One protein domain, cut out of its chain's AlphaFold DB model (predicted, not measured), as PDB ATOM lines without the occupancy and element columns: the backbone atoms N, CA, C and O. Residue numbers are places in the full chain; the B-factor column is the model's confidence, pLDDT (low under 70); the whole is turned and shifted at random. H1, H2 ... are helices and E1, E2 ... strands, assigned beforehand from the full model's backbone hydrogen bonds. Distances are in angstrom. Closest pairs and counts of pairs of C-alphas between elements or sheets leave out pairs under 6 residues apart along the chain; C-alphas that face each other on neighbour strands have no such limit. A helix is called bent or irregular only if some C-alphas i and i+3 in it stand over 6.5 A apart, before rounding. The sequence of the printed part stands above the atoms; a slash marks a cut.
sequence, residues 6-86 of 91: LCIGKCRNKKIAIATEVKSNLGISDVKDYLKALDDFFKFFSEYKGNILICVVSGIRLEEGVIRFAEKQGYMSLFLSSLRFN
ATOM      1  N   LEU A   6     224.654 279.489 203.983       94.50
ATOM      2  CA  LEU A   6     224.024 278.459 204.802       94.50
ATOM      3  C   LEU A   6     223.739 278.992 206.209       94.50
ATOM      4  O   LEU A   6     224.655 279.336 206.953       94.50
ATOM      5  N   CYS A   7     222.466 278.999 206.602       93.69
ATOM      6  CA  CYS A   7     222.043 279.385 207.948       93.69
ATOM      7  C   CYS A   7     221.448 278.190 208.691       93.69
ATOM      8  O   CYS A   7     220.612 277.463 208.151       93.69
ATOM      9  N   ILE A   8     221.816 278.022 209.962       94.62
ATOM     10  CA  ILE A   8     221.246 276.995 210.837       94.62
ATOM     11  C   ILE A   8     220.367 277.660 211.886       94.62
ATOM     12  O   ILE A   8     220.751 278.639 212.519       94.62
ATOM     13  N   GLY A   9     219.171 277.115 212.079       90.56
ATOM     14  CA  GLY A   9     218.212 277.655 213.029       90.56
ATOM     15  C   GLY A   9     217.290 276.597 213.606       90.56
ATOM     16  O   GLY A   9     217.457 275.389 213.421       90.56
ATOM     17  N   LYS A  10     216.277 277.073 214.322       92.38
ATOM     18  CA  LYS A  10     215.247 276.234 214.926       92.38
ATOM     19  C   LYS A  10     213.897 276.923 214.780       92.38
ATOM     20  O   LYS A  10     213.764 278.095 215.113       92.38
ATOM     21  N   CYS A  11     212.887 276.195 214.313       80.06
ATOM     22  CA  CYS A  11     211.497 276.638 214.378       80.06
ATOM     23  C   CYS A  11     210.733 275.672 215.276       80.06
ATOM     24  O   CYS A  11     210.669 274.469 214.998       80.06
ATOM     25  N   ARG A  12     210.172 276.193 216.373       86.12
ATOM     26  CA  ARG A  12     209.592 275.382 217.455       86.12
ATOM     27  C   ARG A  12     210.614 274.344 217.943       86.12
ATOM     28  O   ARG A  12     211.665 274.721 218.450       86.12
ATOM     29  N   ASN A  13     210.342 273.053 217.736       88.69
ATOM     30  CA  ASN A  13     211.206 271.939 218.136       88.69
ATOM     31  C   ASN A  13     211.982 271.293 216.980       88.69
ATOM     32  O   ASN A  13     212.671 270.303 217.206       88.69
ATOM     33  N   LYS A  14     211.914 271.839 215.761       88.94
ATOM     34  CA  LYS A  14     212.623 271.287 214.600       88.94
ATOM     35  C   LYS A  14     213.839 272.138 214.249       88.94
ATOM     36  O   LYS A  14     213.731 273.362 214.157       88.94
ATOM     37  N   LYS A  15     214.987 271.486 214.057       94.75
ATOM     38  CA  LYS A  15     216.191 272.108 213.495       94.75
ATOM     39  C   LYS A  15     215.977 272.367 212.005       94.75
ATOM     40  O   LYS A  15     215.326 271.574 211.322       94.75
ATOM     41  N   ILE A  16     216.504 273.481 211.520       92.12
ATOM     42  CA  ILE A  16     216.358 273.930 210.137       92.12
ATOM     43  C   ILE A  16     217.740 274.258 209.584       92.12
ATOM     44  O   ILE A  16     218.527 274.915 210.263       92.12
ATOM     45  N   ALA A  17     217.996 273.826 208.353       92.00
ATOM     46  CA  ALA A  17     219.064 274.331 207.507       92.00
ATOM     47  C   ALA A  17     218.434 275.171 206.390       92.00
ATOM     48  O   ALA A  17     217.509 274.716 205.720       92.00
ATOM     49  N   ILE A  18     218.894 276.404 206.217       91.19
ATOM     50  CA  ILE A  18     218.456 277.308 205.153       91.19
ATOM     51  C   ILE A  18     219.619 277.445 204.183       91.19
ATOM     52  O   ILE A  18     220.633 278.047 204.522       91.19
ATOM     53  N   ALA A  19     219.463 276.853 203.009       92.00
ATOM     54  CA  ALA A  19     220.456 276.808 201.954       92.00
ATOM     55  C   ALA A  19     220.082 277.835 200.882       92.00
ATOM     56  O   ALA A  19     219.041 277.697 200.229       92.00
ATOM     57  N   THR A  20     220.915 278.858 200.702       90.06
ATOM     58  CA  THR A  20     220.616 279.999 199.832       90.06
ATOM     59  C   THR A  20     221.591 280.095 198.667       90.06
ATOM     60  O   THR A  20     222.794 280.123 198.899       90.06
ATOM     61  N   GLU A  21     221.047 280.220 197.458       89.62
ATOM     62  CA  GLU A  21     221.779 280.617 196.249       89.62
ATOM     63  C   GLU A  21     221.557 282.109 195.988       89.62
ATOM     64  O   GLU A  21     220.421 282.598 196.067       89.62
ATOM     65  N   VAL A  22     222.615 282.838 195.652       88.50
ATOM     66  CA  VAL A  22     222.600 284.273 195.382       88.50
ATOM     67  C   VAL A  22     223.114 284.539 193.970       88.50
ATOM     68  O   VAL A  22     224.251 284.242 193.623       88.50
ATOM     69  N   LYS A  23     222.286 285.182 193.141       83.62
ATOM     70  CA  LYS A  23     222.676 285.624 191.795       83.62
ATOM     71  C   LYS A  23     222.387 287.103 191.596       83.62
ATOM     72  O   LYS A  23     221.345 287.611 192.012       83.62
ATOM     73  N   SER A  24     223.272 287.791 190.876       80.50
ATOM     74  CA  SER A  24     223.028 289.171 190.431       80.50
ATOM     75  C   SER A  24     221.834 289.245 189.478       80.50
ATOM     76  O   SER A  24     220.983 290.116 189.600       80.50
ATOM     77  N   ASN A  25     221.725 288.279 188.563       81.19
ATOM     78  CA  ASN A  25     220.578 288.119 187.677       81.19
ATOM     79  C   ASN A  25     220.032 286.708 187.849       81.19
ATOM     80  O   ASN A  25     220.683 285.754 187.440       81.19
ATOM     81  N   LEU A  26     218.860 286.582 188.472       78.06
ATOM     82  CA  LEU A  26     218.251 285.285 188.728       78.06
ATOM     83  C   LEU A  26     217.304 284.877 187.594       78.06
ATOM     84  O   LEU A  26     216.289 285.541 187.364       78.06
ATOM     85  N   GLY A  27     217.614 283.773 186.919       79.19
ATOM     86  CA  GLY A  27     216.781 283.131 185.911       79.19
ATOM     87  C   GLY A  27     216.126 281.833 186.396       79.19
ATOM     88  O   GLY A  27     216.468 281.255 187.424       79.19
ATOM     89  N   ILE A  28     215.162 281.335 185.615       81.56
ATOM     90  CA  ILE A  28     214.468 280.063 185.899       81.56
ATOM     91  C   ILE A  28     215.434 278.869 185.823       81.56
ATOM     92  O   ILE A  28     215.264 277.899 186.563       81.56
ATOM     93  N   SER A  29     216.425 278.916 184.926       85.12
ATOM     94  CA  SER A  29     217.468 277.888 184.815       85.12
ATOM     95  C   SER A  29     218.278 277.778 186.101       85.12
ATOM     96  O   SER A  29     218.418 276.673 186.612       85.12
ATOM     97  N   ASP A  30     218.685 278.910 186.681       84.56
ATOM     98  CA  ASP A  30     219.474 278.940 187.918       84.56
ATOM     99  C   ASP A  30     218.717 278.270 189.069       84.56
ATOM    100  O   ASP A  30     219.265 277.442 189.792       84.56
ATOM    101  N   VAL A  31     217.412 278.543 189.189       80.62
ATOM    102  CA  VAL A  31     216.553 277.890 190.189       80.62
ATOM    103  C   VAL A  31     216.498 276.377 189.971       80.62
ATOM    104  O   VAL A  31     216.590 275.610 190.927       80.62
ATOM    105  N   LYS A  32     216.334 275.921 188.721       82.44
ATOM    106  CA  LYS A  32     216.259 274.485 188.404       82.44
ATOM    107  C   LYS A  32     217.571 273.766 188.697       82.44
ATOM    108  O   LYS A  32     217.537 272.660 189.234       82.44
ATOM    109  N   ASP A  33     218.694 274.378 188.349       89.50
ATOM    110  CA  ASP A  33     220.013 273.787 188.544       89.50
ATOM    111  C   ASP A  33     220.374 273.741 190.030       89.50
ATOM    112  O   ASP A  33     220.813 272.700 190.522       89.50
ATOM    113  N   TYR A  34     220.053 274.796 190.784       88.25
ATOM    114  CA  TYR A  34     220.233 274.806 192.233       88.25
ATOM    115  C   TYR A  34     219.355 273.767 192.945       88.25
ATOM    116  O   TYR A  34     219.820 273.040 193.824       88.25
ATOM    117  N   LEU A  35     218.093 273.614 192.523       85.62
ATOM    118  CA  LEU A  35     217.211 272.573 193.060       85.62
ATOM    119  C   LEU A  35     217.750 271.161 192.826       85.62
ATOM    120  O   LEU A  35     217.597 270.331 193.719       85.62
ATOM    121  N   LYS A  36     218.378 270.896 191.671       89.62
ATOM    122  CA  LYS A  36     219.049 269.616 191.397       89.62
ATOM    123  C   LYS A  36     220.290 269.435 192.262       89.62
ATOM    124  O   LYS A  36     220.505 268.351 192.787       89.62
ATOM    125  N   ALA A  37     221.099 270.479 192.441       92.06
ATOM    126  CA  ALA A  37     222.275 270.405 193.305       92.06
ATOM    127  C   ALA A  37     221.888 270.073 194.760       92.06
ATOM    128  O   ALA A  37     222.583 269.302 195.425       92.06
ATOM    129  N   LEU A  38     220.760 270.610 195.244       91.00
ATOM    130  CA  LEU A  38     220.227 270.353 196.590       91.00
ATOM    131  C   LEU A  38     219.812 268.893 196.825       91.00
ATOM    132  O   LEU A  38     219.697 268.493 197.985       91.00
ATOM    133  N   ASP A  39     219.639 268.080 195.777       91.06
ATOM    134  CA  ASP A  39     219.380 266.638 195.905       91.06
ATOM    135  C   ASP A  39     220.503 265.933 196.678       91.06
ATOM    136  O   ASP A  39     220.265 264.969 197.411       91.06
ATOM    137  N   ASP A  40     221.723 266.457 196.570       94.94
ATOM    138  CA  ASP A  40     222.898 265.919 197.239       94.94
ATOM    139  C   ASP A  40     223.213 266.615 198.571       94.94
ATOM    140  O   ASP A  40     224.198 266.258 199.220       94.94
ATOM    141  N   PHE A  41     222.385 267.560 199.036       94.62
ATOM    142  CA  PHE A  41     222.678 268.374 200.222       94.62
ATOM    143  C   PHE A  41     223.071 267.524 201.439       94.62
ATOM    144  O   PHE A  41     224.145 267.703 202.002       94.62
ATOM    145  N   PHE A  42     222.265 266.528 201.810       94.38
ATOM    146  CA  PHE A  42     222.558 265.671 202.969       94.38
ATOM    147  C   PHE A  42     223.666 264.635 202.728       94.38
ATOM    148  O   PHE A  42     224.087 263.966 203.677       94.38
ATOM    149  N   LYS A  43     224.127 264.467 201.480       95.44
ATOM    150  CA  LYS A  43     225.328 263.678 201.175       95.44
ATOM    151  C   LYS A  43     226.583 264.491 201.494       95.44
ATOM    152  O   LYS A  43     227.493 263.946 202.105       95.44
ATOM    153  N   PHE A  44     226.599 265.776 201.129       96.25
ATOM    154  CA  PHE A  44     227.717 266.688 201.407       96.25
ATOM    155  C   PHE A  44     227.727 267.201 202.856       96.25
ATOM    156  O   PHE A  44     228.790 267.265 203.461       96.25
ATOM    157  N   PHE A  45     226.558 267.501 203.429       94.50
ATOM    158  CA  PHE A  45     226.401 268.063 204.775       94.50
ATOM    159  C   PHE A  45     225.640 267.098 205.691       94.50
ATOM    160  O   PHE A  45     224.480 267.302 206.074       94.50
ATOM    161  N   SER A  46     226.284 265.969 205.980       95.56
ATOM    162  CA  SER A  46     225.672 264.862 206.717       95.56
ATOM    163  C   SER A  46     225.292 265.210 208.164       95.56
ATOM    164  O   SER A  46     224.354 264.628 208.707       95.56
ATOM    165  N   GLU A  47     225.953 266.199 208.763       95.25
ATOM    166  CA  GLU A  47     225.703 266.722 210.106       95.25
ATOM    167  C   GLU A  47     224.325 267.385 210.255       95.25
ATOM    168  O   GLU A  47     223.805 267.505 211.366       95.25
ATOM    169  N   TYR A  48     223.700 267.776 209.140       94.81
ATOM    170  CA  TYR A  48     222.356 268.353 209.120       94.81
ATOM    171  C   TYR A  48     221.270 267.334 208.774       94.81
ATOM    172  O   TYR A  48     220.106 267.719 208.644       94.81
ATOM    173  N   LYS A  49     221.599 266.041 208.636       93.62
ATOM    174  CA  LYS A  49     220.594 264.993 208.403       93.62
ATOM    175  C   LYS A  49     219.492 265.049 209.465       93.62
ATOM    176  O   LYS A  49     219.755 265.097 210.663       93.62
ATOM    177  N   GLY A  50     218.242 265.038 209.004       88.81
ATOM    178  CA  GLY A  50     217.059 265.163 209.860       88.81
ATOM    179  C   GLY A  50     216.627 266.606 210.151       88.81
ATOM    180  O   GLY A  50     215.537 266.805 210.693       88.81
ATOM    181  N   ASN A  51     217.412 267.617 209.762       92.50
ATOM    182  CA  ASN A  51     216.937 268.998 209.736       92.50
ATOM    183  C   ASN A  51     215.918 269.183 208.602       92.50
ATOM    184  O   ASN A  51     215.993 268.531 207.562       92.50
ATOM    185  N   ILE A  52     214.999 270.137 208.767       88.94
ATOM    186  CA  ILE A  52     214.226 270.646 207.629       88.94
ATOM    187  C   ILE A  52     215.180 271.457 206.752       88.94
ATOM    188  O   ILE A  52     215.786 272.410 207.240       88.94
ATOM    189  N   LEU A  53     215.279 271.109 205.472       87.31
ATOM    190  CA  LEU A  53     215.998 271.901 204.481       87.31
ATOM    191  C   LEU A  53     215.044 272.918 203.847       87.31
ATOM    192  O   LEU A  53     214.028 272.543 203.265       87.31
ATOM    193  N   ILE A  54     215.371 274.200 203.960       85.88
ATOM    194  CA  ILE A  54     214.690 275.290 203.262       85.88
ATOM    195  C   ILE A  54     215.621 275.784 202.166       85.88
ATOM    196  O   ILE A  54     216.726 276.239 202.450       85.88
ATOM    197  N   CYS A  55     215.152 275.718 200.927       81.94
ATOM    198  CA  CYS A  55     215.815 276.338 199.791       81.94
ATOM    199  C   CYS A  55     215.373 277.798 199.683       81.94
ATOM    200  O   CYS A  55     214.173 278.093 199.723       81.94
ATOM    201  N   VAL A  56     216.343 278.696 199.546       83.62
ATOM    202  CA  VAL A  56     216.122 280.105 199.230       83.62
ATOM    203  C   VAL A  56     216.925 280.430 197.982       83.62
ATOM    204  O   VAL A  56     218.051 279.974 197.816       83.62
ATOM    205  N   VAL A  57     216.341 281.229 197.100       78.62
ATOM    206  CA  VAL A  57     217.060 281.792 195.964       78.62
ATOM    207  C   VAL A  57     216.898 283.300 196.018       78.62
ATOM    208  O   VAL A  57     215.786 283.789 196.224       78.62
ATOM    209  N   SER A  58     218.010 284.011 195.883       78.81
ATOM    210  CA  SER A  58     218.096 285.458 196.011       78.81
ATOM    211  C   SER A  58     218.547 286.092 194.707       78.81
ATOM    212  O   SER A  58     219.606 285.752 194.181       78.81
ATOM    213  N   GLY A  59     217.776 287.065 194.225       72.88
ATOM    214  CA  GLY A  59     218.211 287.979 193.176       72.88
ATOM    215  C   GLY A  59     218.689 289.297 193.777       72.88
ATOM    216  O   GLY A  59     217.923 289.952 194.483       72.88
ATOM    217  N   ILE A  60     219.912 289.726 193.465       72.06
ATOM    218  CA  ILE A  60     220.388 291.060 193.849       72.06
ATOM    219  C   ILE A  60     219.875 292.069 192.819       72.06
ATOM    220  O   ILE A  60     220.431 292.201 191.733       72.06
ATOM    221  N   ARG A  61     218.822 292.819 193.156       65.81
ATOM    222  CA  ARG A  61     218.446 294.027 192.405       65.81
ATOM    223  C   ARG A  61     218.819 295.246 193.225       65.81
ATOM    224  O   ARG A  61     218.157 295.561 194.207       65.81
ATOM    225  N   LEU A  62     219.890 295.912 192.818       62.56
ATOM    226  CA  LEU A  62     220.319 297.176 193.394       62.56
ATOM    227  C   LEU A  62     220.267 298.253 192.323       62.56
ATOM    228  O   LEU A  62     220.608 298.014 191.166       62.56
ATOM    229  N   GLU A  63     219.844 299.442 192.728       69.19
ATOM    230  CA  GLU A  63     219.999 300.629 191.903       69.19
ATOM    231  C   GLU A  63     221.493 300.940 191.740       69.19
ATOM    232  O   GLU A  63     222.274 300.834 192.690       69.19
ATOM    233  N   GLU A  64     221.901 301.337 190.537       69.12
ATOM    234  CA  GLU A  64     223.309 301.564 190.193       69.12
ATOM    235  C   GLU A  64     223.987 302.597 191.114       69.12
ATOM    236  O   GLU A  64     225.159 302.455 191.466       69.12
ATOM    237  N   GLY A  65     223.233 303.600 191.580       76.00
ATOM    238  CA  GLY A  65     223.707 304.585 192.553       76.00
ATOM    239  C   GLY A  65     224.080 303.979 193.911       76.00
ATOM    240  O   GLY A  65     225.061 304.406 194.520       76.00
ATOM    241  N   VAL A  66     223.357 302.947 194.359       68.50
ATOM    242  CA  VAL A  66     223.635 302.232 195.617       68.50
ATOM    243  C   VAL A  66     224.884 301.364 195.478       68.50
ATOM    244  O   VAL A  66     225.725 301.378 196.373       68.50
ATOM    245  N   ILE A  67     225.050 300.680 194.337       69.19
ATOM    246  CA  ILE A  67     226.255 299.887 194.034       69.19
ATOM    247  C   ILE A  67     227.492 300.789 194.058       69.19
ATOM    248  O   ILE A  67     228.418 300.550 194.831       69.19
ATOM    249  N   ARG A  68     227.470 301.889 193.292       74.69
ATOM    250  CA  ARG A  68     228.592 302.841 193.213       74.69
ATOM    251  C   ARG A  68     228.915 303.487 194.559       74.69
ATOM    252  O   ARG A  68     230.071 303.820 194.823       74.69
ATOM    253  N   PHE A  69     227.908 303.723 195.399       72.81
ATOM    254  CA  PHE A  69     228.120 304.255 196.741       72.81
ATOM    255  C   PHE A  69     228.796 303.223 197.650       72.81
ATOM    256  O   PHE A  69     229.788 303.554 198.294       72.81
ATOM    257  N   ALA A  70     228.317 301.979 197.665       67.00
ATOM    258  CA  ALA A  70     228.884 300.910 198.483       67.00
ATOM    259  C   ALA A  70     230.327 300.558 198.084       67.00
ATOM    260  O   ALA A  70     231.184 300.446 198.961       67.00
ATOM    261  N   GLU A  71     230.626 300.507 196.781       73.12
ATOM    262  CA  GLU A  71     231.984 300.301 196.256       73.12
ATOM    263  C   GLU A  71     232.967 301.358 196.774       73.12
ATOM    264  O   GLU A  71     234.054 301.024 197.244       73.12
ATOM    265  N   LYS A  72     232.570 302.639 196.766       80.50
ATOM    266  CA  LYS A  72     233.399 303.740 197.291       80.50
ATOM    267  C   LYS A  72     233.686 303.632 198.788       80.50
ATOM    268  O   LYS A  72     234.647 304.236 199.253       80.50
ATOM    269  N   GLN A  73     232.852 302.911 199.532       68.31
ATOM    270  CA  GLN A  73     233.001 302.702 200.973       68.31
ATOM    271  C   GLN A  73     233.643 301.345 201.314       68.31
ATOM    272  O   GLN A  73     233.820 301.036 202.490       68.31
ATOM    273  N   GLY A  74     233.997 300.528 200.314       55.12
ATOM    274  CA  GLY A  74     234.559 299.192 200.528       55.12
ATOM    275  C   GLY A  74     233.538 298.145 200.993       55.12
ATOM    276  O   GLY A  74     233.930 297.138 201.579       55.12
ATOM    277  N   TYR A  75     232.240 298.363 200.753       32.97
ATOM    278  CA  TYR A  75     231.164 297.435 201.114       32.97
ATOM    279  C   TYR A  75     230.588 296.716 199.888       32.97
ATOM    280  O   TYR A  75     230.450 297.301 198.816       32.97
ATOM    281  N   MET A  76     230.164 295.462 200.072       44.00
ATOM    282  CA  MET A  76     229.356 294.728 199.095       44.00
ATOM    283  C   MET A  76     227.878 294.826 199.490       44.00
ATOM    284  O   MET A  76     227.483 294.350 200.554       44.00
ATOM    285  N   SER A  77     227.056 295.473 198.662       40.75
ATOM    286  CA  SER A  77     225.610 295.556 198.889       40.75
ATOM    287  C   SER A  77     224.908 294.278 198.423       40.75
ATOM    288  O   SER A  77     225.122 293.815 197.307       40.75
ATOM    289  N   LEU A  78     224.036 293.730 199.269       43.53
ATOM    290  CA  LEU A  78     223.221 292.546 198.997       43.53
ATOM    291  C   LEU A  78     221.763 292.880 199.323       43.53
ATOM    292  O   LEU A  78     221.448 293.238 200.457       43.53
ATOM    293  N   PHE A  79     220.873 292.769 198.338       47.09
ATOM    294  CA  PHE A  79     219.428 292.809 198.557       47.09
ATOM    295  C   PHE A  79     218.874 291.396 198.385       47.09
ATOM    296  O   PHE A  79     219.169 290.736 197.389       47.09
ATOM    297  N   LEU A  80     218.097 290.938 199.367       46.97
ATOM    298  CA  LEU A  80     217.521 289.597 199.407       46.97
ATOM    299  C   LEU A  80     216.001 289.702 199.272       46.97
ATOM    300  O   LEU A  80     215.322 290.150 200.195       46.97
ATOM    301  N   SER A  81     215.457 289.245 198.146       47.03
ATOM    302  CA  SER A  81     214.046 288.871 198.042       47.03
ATOM    303  C   SER A  81     213.952 287.347 198.091       47.03
ATOM    304  O   SER A  81     214.422 286.650 197.198       47.03
ATOM    305  N   SER A  82     213.398 286.803 199.177       45.03
ATOM    306  CA  SER A  82     213.299 285.353 199.365       45.03
ATOM    307  C   SER A  82     211.946 284.822 198.891       45.03
ATOM    308  O   SER A  82     210.911 285.222 199.427       45.03
ATOM    309  N   LEU A  83     211.942 283.854 197.971       44.41
ATOM    310  CA  LEU A  83     210.817 282.930 197.797       44.41
ATOM    311  C   LEU A  83     211.054 281.680 198.645       44.41
ATOM    312  O   LEU A  83     212.123 281.077 198.599       44.41
ATOM    313  N   ARG A  84     210.047 281.293 199.431       46.72
ATOM    314  CA  ARG A  84     210.112 280.128 200.317       46.72
ATOM    315  C   ARG A  84     209.431 278.939 199.647       46.72
ATOM    316  O   ARG A  84     208.226 278.983 199.416       46.72
ATOM    317  N   PHE A  85     210.176 277.864 199.408       48.97
ATOM    318  CA  PHE A  85     209.618 276.579 198.982       48.97
ATOM    319  C   PHE A  85     209.693 275.572 200.137       48.97
ATOM    320  O   PHE A  85     210.774 275.247 200.618       48.97
ATOM    321  N   ASN A  86     208.537 275.080 200.594       46.88
ATOM    322  CA  ASN A  86     208.455 273.945 201.516       46.88
ATOM    323  C   ASN A  86     208.352 272.662 200.685       46.88
ATOM    324  O   ASN A  86     207.267 272.286 200.251       46.88
TER     325      ASN A  86
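What this domain is: This is residues 6 to 86 of the 91 residues of an uncharacterized protein of candidate division WOR-3 bacterium (UniProt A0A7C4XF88). A strongly twisted sheet of three strands has one helix, H1, slantwise over one face, while a small second helix, H2, lies well off beyond the end of E3 and lengthens the outline. From H2 an unnamed stretch, residues 73 to 86, runs back toward the sheet. The printed part has 81 residues, in the order E1, E2, H1, E3, H2; the sheet order is E1, E2, E3, mixed, and the class is mixed, helices and strands. The whole is loose, with a radius of gyration of the C-alphas of 15.3 A and spans of 43 by 28 by 21 A.

How they stand to each other: Start at E1, residues 6 to 11, an edge strand in a hairpin with antiparallel E2, residues 14 to 23; look for N 9 and O 16, 2.9 A apart. On the other side of E2 find its parallel neighbour E3, residues 52 to 59, with N 54 and O 17 2.8 A apart. H1, residues 28 to 44, is on the sheet at a height of 8.9 A, over E2 and E3, at 42 degrees to E2 on the local plane; its closest C-alphas to E3 are those of Val 31 and Val 57, 7.0 A. E2, H1 and E3 form a strand-helix-strand unit, two parallel strands joined through a helix, with a right-handed crossover. H2, residues 64 to 72, is not on the sheet and is apart from H1. In H2 every O i to N i+4 pair is within hydrogen-bond range, in H1 8 of 13.

Where its parts are: Find C-alpha 6 at (224.024, 278.459, 204.802), where E1 begins. E2 covers 28.8 A, H1 24.4 A and E3 22.9 A. H1 has a kink of 33 degrees near residue 38 and is irregular, C-alphas 39 and 42 being 7.8 A apart. H2 ends at C-alpha 72, (233.399, 303.740, 197.291).

The domain as a whole: The C-alphas farthest apart, those of Asn 13 and Lys 72, are 44.0 A apart. The printed part has no cut and no long link. Confidence is under 70 in 21 residues, among them 73 to 86.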